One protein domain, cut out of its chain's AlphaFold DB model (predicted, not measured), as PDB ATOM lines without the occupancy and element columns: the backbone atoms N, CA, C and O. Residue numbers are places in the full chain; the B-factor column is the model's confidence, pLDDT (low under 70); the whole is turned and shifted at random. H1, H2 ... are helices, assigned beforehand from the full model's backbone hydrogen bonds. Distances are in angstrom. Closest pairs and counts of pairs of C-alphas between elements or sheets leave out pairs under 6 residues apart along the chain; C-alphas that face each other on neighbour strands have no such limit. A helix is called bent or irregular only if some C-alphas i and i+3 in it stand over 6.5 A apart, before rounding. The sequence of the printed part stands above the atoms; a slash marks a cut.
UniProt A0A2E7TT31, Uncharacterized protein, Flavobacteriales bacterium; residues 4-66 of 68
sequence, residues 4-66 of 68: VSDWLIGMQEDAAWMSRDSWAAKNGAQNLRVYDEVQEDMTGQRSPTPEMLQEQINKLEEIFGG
ATOM      1  N   VAL A   4     149.754  22.192 -57.359       70.31
ATOM      2  CA  VAL A   4     148.531  22.416 -56.579       70.31
ATOM      3  C   VAL A   4     147.599  21.196 -56.591       70.31
ATOM      4  O   VAL A   4     147.020  20.880 -55.563       70.31
ATOM      5  N   SER A   5     147.470  20.489 -57.717       71.62
ATOM      6  CA  SER A   5     146.654  19.275 -57.844       71.62
ATOM      7  C   SER A   5     147.220  18.122 -57.016       71.62
ATOM      8  O   SER A   5     146.469  17.496 -56.280       71.62
ATOM      9  N   ASP A   6     148.537  17.894 -57.059       78.88
ATOM     10  CA  ASP A   6     149.188  16.857 -56.240       78.88
ATOM     11  C   ASP A   6     149.041  17.160 -54.741       78.88
ATOM     12  O   ASP A   6     148.789  16.271 -53.932       78.88
ATOM     13  N   TRP A   7     149.142  18.440 -54.375       79.56
ATOM     14  CA  TRP A   7     148.926  18.904 -53.007       79.56
ATOM     15  C   TRP A   7     147.481  18.688 -52.537       79.56
ATOM     16  O   TRP A   7     147.265  18.205 -51.426       79.56
ATOM     17  N   LEU A   8     146.496  18.980 -53.392       79.50
ATOM     18  CA  LEU A   8     145.084  18.757 -53.087       79.50
ATOM     19  C   LEU A   8     144.765  17.262 -52.941       79.50
ATOM     20  O   LEU A   8     143.982  16.890 -52.075       79.50
ATOM     21  N   ILE A   9     145.354  16.401 -53.775       82.50
ATOM     22  CA  ILE A   9     145.171  14.941 -53.696       82.50
ATOM     23  C   ILE A   9     145.722  14.409 -52.370       82.50
ATOM     24  O   ILE A   9     144.996  13.733 -51.648       82.50
ATOM     25  N   GLY A  10     146.944  14.800 -51.990       81.94
ATOM     26  CA  GLY A  10     147.529  14.386 -50.711       81.94
ATOM     27  C   GLY A  10     146.724  14.861 -49.495       81.94
ATOM     28  O   GLY A  10     146.581  14.130 -48.519       81.94
ATOM     29  N   MET A  11     146.134  16.059 -49.565       84.12
ATOM     30  CA  MET A  11     145.233  16.566 -48.528       84.12
ATOM     31  C   MET A  11     143.937  15.762 -48.412       84.12
ATOM     32  O   MET A  11     143.479  15.515 -47.296       84.12
ATOM     33  N   GLN A  12     143.349  15.361 -49.541       82.19
ATOM     34  CA  GLN A  12     142.132  14.548 -49.557       82.19
ATOM     35  C   GLN A  12     142.399  13.122 -49.061       82.19
ATOM     36  O   GLN A  12     141.614  12.596 -48.275       82.19
ATOM     37  N   GLU A  13     143.532  12.521 -49.439       83.31
ATOM     38  CA  GLU A  13     143.971  11.238 -48.877       83.31
ATOM     39  C   GLU A  13     144.193  11.339 -47.372       83.31
ATOM     40  O   GLU A  13     143.670  10.520 -46.625       83.31
ATOM     41  N   ASP A  14     144.892  12.367 -46.888       84.50
ATOM     42  CA  ASP A  14     145.010  12.586 -45.448       84.50
ATOM     43  C   ASP A  14     143.612  12.699 -44.809       84.50
ATOM     44  O   ASP A  14     143.335  12.032 -43.819       84.50
ATOM     45  N   ALA A  15     142.690  13.478 -45.383       83.62
ATOM     46  CA  ALA A  15     141.346  13.666 -44.820       83.62
ATOM     47  C   ALA A  15     140.553  12.357 -44.714       83.62
ATOM     48  O   ALA A  15     139.718  12.228 -43.823       83.62
ATOM     49  N   ALA A  16     140.833  11.383 -45.579       80.25
ATOM     50  CA  ALA A  16     140.222  10.062 -45.543       80.25
ATOM     51  C   ALA A  16     140.673   9.199 -44.354       80.25
ATOM     52  O   ALA A  16     139.908   8.371 -43.863       80.25
ATOM     53  N   TRP A  17     141.923   9.360 -43.906       81.31
ATOM     54  CA  TRP A  17     142.574   8.429 -42.975       81.31
ATOM     55  C   TRP A  17     142.772   8.982 -41.556       81.31
ATOM     56  O   TRP A  17     143.143   8.224 -40.658       81.31
ATOM     57  N   MET A  18     142.547  10.277 -41.319       84.38
ATOM     58  CA  MET A  18     142.722  10.910 -40.000       84.38
ATOM     59  C   MET A  18     141.526  11.764 -39.585       84.38
ATOM     60  O   MET A  18     140.759  12.244 -40.406       84.38
ATOM     61  N   SER A  19     141.390  11.978 -38.275       81.50
ATOM     62  CA  SER A  19     140.358  12.839 -37.693       81.50
ATOM     63  C   SER A  19     140.581  14.318 -38.025       81.50
ATOM     64  O   SER A  19     141.724  14.765 -38.141       81.50
ATOM     65  N   ARG A  20     139.488  15.089 -38.080       82.06
ATOM     66  CA  ARG A  20     139.458  16.529 -38.403       82.06
ATOM     67  C   ARG A  20     140.510  17.359 -37.667       82.06
ATOM     68  O   ARG A  20     141.169  18.178 -38.297       82.06
ATOM     69  N   ASP A  21     140.706  17.132 -36.368       82.75
ATOM     70  CA  ASP A  21     141.679  17.884 -35.560       82.75
ATOM     71  C   ASP A  21     143.131  17.571 -35.949       82.75
ATOM     72  O   ASP A  21     143.939  18.479 -36.152       82.75
ATOM     73  N   SER A  22     143.456  16.287 -36.127       84.06
ATOM     74  CA  SER A  22     144.778  15.837 -36.590       84.06
ATOM     75  C   SER A  22     145.065  16.313 -38.012       84.06
ATOM     76  O   SER A  22     146.181  16.732 -38.325       84.06
ATOM     77  N   TRP A  23     144.040  16.308 -38.864       87.00
ATOM     78  CA  TRP A  23     144.126  16.819 -40.221       87.00
ATOM     79  C   TRP A  23     144.338  18.335 -40.239       87.00
ATOM     80  O   TRP A  23     145.256  18.815 -40.896       87.00
ATOM     81  N   ALA A  24     143.565  19.096 -39.462       86.69
ATOM     82  CA  ALA A  24     143.687  20.550 -39.358       86.69
ATOM     83  C   ALA A  24     145.037  20.988 -38.772       86.69
ATOM     84  O   ALA A  24     145.573  22.017 -39.183       86.69
ATOM     85  N   ALA A  25     145.616  20.203 -37.859       87.19
ATOM     86  CA  ALA A  25     146.954  20.448 -37.329       87.19
ATOM     87  C   ALA A  25     148.052  20.286 -38.400       87.19
ATOM     88  O   ALA A  25     149.032  21.028 -38.389       87.19
ATOM     89  N   LYS A  26     147.882  19.344 -39.338       84.62
ATOM     90  CA  LYS A  26     148.852  19.049 -40.408       84.62
ATOM     91  C   LYS A  26     148.671  19.939 -41.644       84.62
ATOM     92  O   LYS A  26     149.645  20.431 -42.206       84.62
ATOM     93  N   ASN A  27     147.423  20.141 -42.053       83.75
ATOM     94  CA  ASN A  27     147.023  20.768 -43.315       83.75
ATOM     95  C   ASN A  27     146.529  22.217 -43.142       83.75
ATOM     96  O   ASN A  27     146.376  22.952 -44.120       83.75
ATOM     97  N   GLY A  28     146.347  22.653 -41.895       82.31
ATOM     98  CA  GLY A  28     145.906  23.988 -41.512       82.31
ATOM     99  C   GLY A  28     144.386  24.091 -41.399       82.31
ATOM    100  O   GLY A  28     143.653  23.763 -42.328       82.31
ATOM    101  N   ALA A  29     143.906  24.649 -40.284       83.75
ATOM    102  CA  ALA A  29     142.475  24.850 -40.025       83.75
ATOM    103  C   ALA A  29     141.773  25.754 -41.063       83.75
ATOM    104  O   ALA A  29     140.564  25.674 -41.251       83.75
ATOM    105  N   GLN A  30     142.531  26.580 -41.790       83.25
ATOM    106  CA  GLN A  30     142.022  27.378 -42.913       83.25
ATOM    107  C   GLN A  30     141.497  26.527 -44.084       83.25
ATOM    108  O   GLN A  30     140.680  27.004 -44.865       83.25
ATOM    109  N   ASN A  31     141.939  25.269 -44.187       82.50
ATOM    110  CA  ASN A  31     141.588  24.352 -45.269       82.50
ATOM    111  C   ASN A  31     140.511  23.337 -44.860       82.50
ATOM    112  O   ASN A  31     140.264  22.398 -45.608       82.50
ATOM    113  N   LEU A  32     139.847  23.514 -43.708       83.88
ATOM    114  CA  LEU A  32     138.819  22.586 -43.201       83.88
ATOM    115  C   LEU A  32     137.723  22.265 -44.219       83.88
ATOM    116  O   LEU A  32     137.203  21.159 -44.219       83.88
ATOM    117  N   ARG A  33     137.446  23.192 -45.139       82.69
ATOM    118  CA  ARG A  33     136.529  22.971 -46.254       82.69
ATOM    119  C   ARG A  33     136.885  21.738 -47.097       82.69
ATOM    120  O   ARG A  33     135.982  21.024 -47.498       82.69
ATOM    121  N   VAL A  34     138.172  21.471 -47.336       83.50
ATOM    122  CA  VAL A  34     138.622  20.290 -48.096       83.50
ATOM    123  C   VAL A  34     138.334  19.009 -47.317       83.50
ATOM    124  O   VAL A  34     137.900  18.025 -47.898       83.50
ATOM    125  N   TYR A  35     138.541  19.024 -45.998       84.00
ATOM    126  CA  TYR A  35     138.191  17.891 -45.144       84.00
ATOM    127  C   TYR A  35     136.681  17.639 -45.153       84.00
ATOM    128  O   TYR A  35     136.255  16.504 -45.337       84.00
ATOM    129  N   ASP A  36     135.885  18.696 -44.981       82.88
ATOM    130  CA  ASP A  36     134.428  18.599 -44.940       82.88
ATOM    131  C   ASP A  36     133.880  18.078 -46.294       82.88
ATOM    132  O   ASP A  36     133.090  17.140 -46.295       82.88
ATOM    133  N   GLU A  37     134.384  18.568 -47.438       83.69
ATOM    134  CA  GLU A  37     134.026  18.065 -48.783       83.69
ATOM    135  C   GLU A  37     134.389  16.574 -48.970       83.69
ATOM    136  O   GLU A  37     133.563  15.790 -49.434       83.69
ATOM    137  N   VAL A  38     135.582  16.138 -48.545       84.06
ATOM    138  CA  VAL A  38     135.998  14.721 -48.642       84.06
ATOM    139  C   VAL A  38     135.147  13.818 -47.761       84.06
ATOM    140  O   VAL A  38     134.791  12.715 -48.169       84.06
ATOM    141  N   GLN A  39     134.829  14.258 -46.544       82.19
ATOM    142  CA  GLN A  39     133.997  13.481 -45.631       82.19
ATOM    143  C   GLN A  39     132.557  13.373 -46.140       82.19
ATOM    144  O   GLN A  39     131.964  12.299 -46.029       82.19
ATOM    145  N   GLU A  40     132.002  14.433 -46.730       80.25
ATOM    146  CA  GLU A  40     130.685  14.390 -47.376       80.25
ATOM    147  C   GLU A  40     130.671  13.413 -48.564       80.25
ATOM    148  O   GLU A  40     129.761  12.584 -48.659       80.25
ATOM    149  N   ASP A  41     131.710  13.429 -49.404       78.94
ATOM    150  CA  ASP A  41     131.849  12.501 -50.531       78.94
ATOM    151  C   ASP A  41     132.049  11.043 -50.073       78.94
ATOM    152  O   ASP A  41     131.463  10.122 -50.644       78.94
ATOM    153  N   MET A  42     132.849  10.811 -49.025       71.06
ATOM    154  CA  MET A  42     133.139   9.464 -48.512       71.06
ATOM    155  C   MET A  42     131.977   8.833 -47.762       71.06
ATOM    156  O   MET A  42     131.728   7.634 -47.892       71.06
ATOM    157  N   THR A  43     131.284   9.616 -46.941       67.38
ATOM    158  CA  THR A  43     130.171   9.097 -46.145       67.38
ATOM    159  C   THR A  43     128.890   9.002 -46.968       67.38
ATOM    160  O   THR A  43     127.954   8.322 -46.550       67.38
ATOM    161  N   GLY A  44     128.804   9.704 -48.109       61.62
ATOM    162  CA  GLY A  44     127.557   9.884 -48.859       61.62
ATOM    163  C   GLY A  44     126.452  10.566 -48.038       61.62
ATOM    164  O   GLY A  44     125.341  10.774 -48.529       61.62
ATOM    165  N   GLN A  45     126.740  10.918 -46.781       57.72
ATOM    166  CA  GLN A  45     125.872  11.657 -45.893       57.72
ATOM    167  C   GLN A  45     126.135  13.121 -46.172       57.72
ATOM    168  O   GLN A  45     126.916  13.784 -45.496       57.72
ATOM    169  N   ARG A  46     125.408  13.636 -47.164       55.75
ATOM    170  CA  ARG A  46     125.088  15.057 -47.213       55.75
ATOM    171  C   ARG A  46     124.661  15.462 -45.804       55.75
ATOM    172  O   ARG A  46     123.681  14.909 -45.292       55.75
ATOM    173  N   SER A  47     125.402  16.379 -45.183       59.69
ATOM    174  CA  SER A  47     125.007  16.992 -43.917       59.69
ATOM    175  C   SER A  47     123.522  17.352 -44.028       59.69
ATOM    176  O   SER A  47     123.152  18.038 -44.990       59.69
ATOM    177  N   PRO A  48     122.637  16.819 -43.161       59.66
ATOM    178  CA  PRO A  48     121.207  16.998 -43.343       59.66
ATOM    179  C   PRO A  48     120.924  18.496 -43.346       59.66
ATOM    180  O   PRO A  48     121.279  19.212 -42.406       59.66
ATOM    181  N   THR A  49     120.348  18.986 -44.444       68.19
ATOM    182  CA  THR A  49     119.993  20.400 -44.542       68.19
ATOM    183  C   THR A  49     119.001  20.734 -43.423       68.19
ATOM    184  O   THR A  49     118.293  19.841 -42.943       68.19
ATOM    185  N   PRO A  50     118.893  22.006 -43.005       70.19
ATOM    186  CA  PRO A  50     117.894  22.407 -42.014       70.19
ATOM    187  C   PRO A  50     116.473  21.920 -42.357       70.19
ATOM    188  O   PRO A  50     115.727  21.524 -41.469       70.19
ATOM    189  N   GLU A  51     116.130  21.852 -43.649       73.56
ATOM    190  CA  GLU A  51     114.863  21.293 -44.142       73.56
ATOM    191  C   GLU A  51     114.743  19.777 -43.915       73.56
ATOM    192  O   GLU A  51     113.697  19.310 -43.475       73.56
ATOM    193  N   MET A  52     115.808  19.000 -44.150       77.56
ATOM    194  CA  MET A  52     115.817  17.551 -43.890       77.56
ATOM    195  C   MET A  52     115.715  17.228 -42.395       77.56
ATOM    196  O   MET A  52     115.108  16.225 -42.018       77.56
ATOM    197  N   LEU A  53     116.306  18.074 -41.543       79.81
ATOM    198  CA  LEU A  53     116.169  17.976 -40.090       79.81
ATOM    199  C   LEU A  53     114.741  18.311 -39.650       79.81
ATOM    200  O   LEU A  53     114.164  17.567 -38.860       79.81
ATOM    201  N   GLN A  54     114.148  19.373 -40.200       77.44
ATOM    202  CA  GLN A  54     112.759  19.740 -39.919       77.44
ATOM    203  C   GLN A  54     111.779  18.649 -40.369       77.44
ATOM    204  O   GLN A  54     110.842  18.333 -39.645       77.44
ATOM    205  N   GLU A  55     112.004  18.022 -41.526       81.75
ATOM    206  CA  GLU A  55     111.179  16.905 -41.994       81.75
ATOM    207  C   GLU A  55     111.293  15.680 -41.071       81.75
ATOM    208  O   GLU A  55     110.290  15.029 -40.782       81.75
ATOM    209  N   GLN A  56     112.493  15.377 -40.563       80.19
ATOM    210  CA  GLN A  56     112.673  14.336 -39.547       80.19
ATOM    211  C   GLN A  56     111.932  14.668 -38.252       80.19
ATOM    212  O   GLN A  56     111.279  13.785 -37.702       80.19
ATOM    213  N   ILE A  57     111.985  15.921 -37.794       83.88
ATOM    214  CA  ILE A  57     111.241  16.376 -36.612       83.88
ATOM    215  C   ILE A  57     109.737  16.186 -36.831       83.88
ATOM    216  O   ILE A  57     109.097  15.534 -36.013       83.88
ATOM    217  N   ASN A  58     109.194  16.638 -37.964       83.31
ATOM    218  CA  ASN A  58     107.771  16.489 -38.277       83.31
ATOM    219  C   ASN A  58     107.348  15.006 -38.317       83.31
ATOM    220  O   ASN A  58     106.338  14.635 -37.729       83.31
ATOM    221  N   LYS A  59     108.149  14.129 -38.943       84.81
ATOM    222  CA  LYS A  59     107.884  12.677 -38.969       84.81
ATOM    223  C   LYS A  59     107.892  12.063 -37.569       84.81
ATOM    224  O   LYS A  59     107.089  11.180 -37.281       84.81
ATOM    225  N   LEU A  60     108.801  12.505 -36.699       84.50
ATOM    226  CA  LEU A  60     108.839  12.062 -35.305       84.50
ATOM    227  C   LEU A  60     107.608  12.562 -34.539       84.50
ATOM    228  O   LEU A  60     107.018  11.794 -33.786       84.50
ATOM    229  N   GLU A  61     107.165  13.796 -34.769       82.31
ATOM    230  CA  GLU A  61     105.920  14.317 -34.197       82.31
ATOM    231  C   GLU A  61     104.683  13.562 -34.700       82.31
ATOM    232  O   GLU A  61     103.754  13.365 -33.933       82.31
ATOM    233  N   GLU A  62     104.660  13.051 -35.930       82.62
ATOM    234  CA  GLU A  62     103.561  12.196 -36.404       82.62
ATOM    235  C   GLU A  62     103.581  10.791 -35.774       82.62
ATOM    236  O   GLU A  62     102.528  10.222 -35.488       82.62
ATOM    237  N   ILE A  63     104.772  10.231 -35.528       81.75
ATOM    238  CA  ILE A  63     104.945   8.904 -34.910       81.75
ATOM    239  C   ILE A  63     104.632   8.941 -33.407       81.75
ATOM    240  O   ILE A  63     104.010   8.017 -32.881       81.75
ATOM    241  N   PHE A  64     105.078   9.988 -32.709       79.44
ATOM    242  CA  PHE A  64     104.961  10.116 -31.254       79.44
ATOM    243  C   PHE A  64     103.813  11.031 -30.807       79.44
ATOM    244  O   PHE A  64     103.335  10.900 -29.683       79.44
ATOM    245  N   GLY A  65     103.329  11.920 -31.672       64.44
ATOM    246  CA  GLY A  65     102.205  12.833 -31.441       64.44
ATOM    247  C   GLY A  65     100.855  12.234 -31.826       64.44
ATOM    248  O   GLY A  65      99.974  12.933 -32.332       64.44
ATOM    249  N   GLY A  66     100.664  10.939 -31.559       59.81
ATOM    250  CA  GLY A  66      99.328  10.362 -31.499       59.81
ATOM    251  C   GLY A  66      98.491  11.170 -30.508       59.81
ATOM    252  O   GLY A  66      98.811  11.200 -29.323       59.81
TER     253      GLY A  66
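Overview. This is residues 4 to 66 of the 68 residues of an uncharacterized protein of Flavobacteriales bacterium (UniProt A0A2E7TT31). A small head of three short helices, with H1 and H2 each packing on H3, is followed by a separate helical arm, H4, which touches no other helix and makes much of the length. Residues 49 to 55 and 57 to 66 stick out from the rest. The printed part has 63 residues, with four named helices in the order H1, H2, H3, H4 and no named strand; the class is all helix. It is extended, with a radius of gyration of the C-alphas of 16.9 A and spans of 55 by 20 by 18 A.

Arrangement. H1, residues 4 to 17, and H2, residues 20 to 27, form a helical hairpin at a shallow tilt of 28 degrees, opposite ways. They only just touch, with 3 pairs of C-alphas within 8 A, and H1 does so with residues 11 to 15 alone; the closest C-alphas are those of Ala 15 and Trp 23, 6.2 A apart. H3, residues 29 to 43, touches residues 11 to 16 of H1 alone, at a steep tilt of 63 degrees, the same way; the closest C-alphas, of Ala 15 and Tyr 35, are 5.3 A apart. With residues 30 to 35 alone H3 touches H2, at a steep tilt of 54 degrees, opposite ways; the closest C-alphas, of Ala 24 and Leu 32, are 6.5 A apart. The helix packing is mostly crossed, but only just: 1 of these 3 pairs is at a shallow tilt. H4, residues 50 to 64, is apart from H1, H2 and H3. In H1, H2 and H4 every O i to N i+4 pair is within hydrogen-bond range; in H3 8 of 11 are.

Along the chain. H1 begins at C-alpha 4 (148.531, 22.416, -56.579) and is 20.4 A long; H2 is 10.0 A long. H3 is 20.9 A long and irregular, with C-alphas 30 and 33 7.8 A apart. H4 is 20.8 A long and ends at C-alpha 64 (104.961, 10.116, -31.254).

Size, cuts and confidence. The C-alphas of Val 4 and Gly 66, the two farthest apart, are 56.5 A apart. The printed part has no cut; the links H1 to H2 and H2 to H3 are tight, and H3 to H4 is short. The model's pLDDT is under 70 at residues 43 to 49 and 65 to 66.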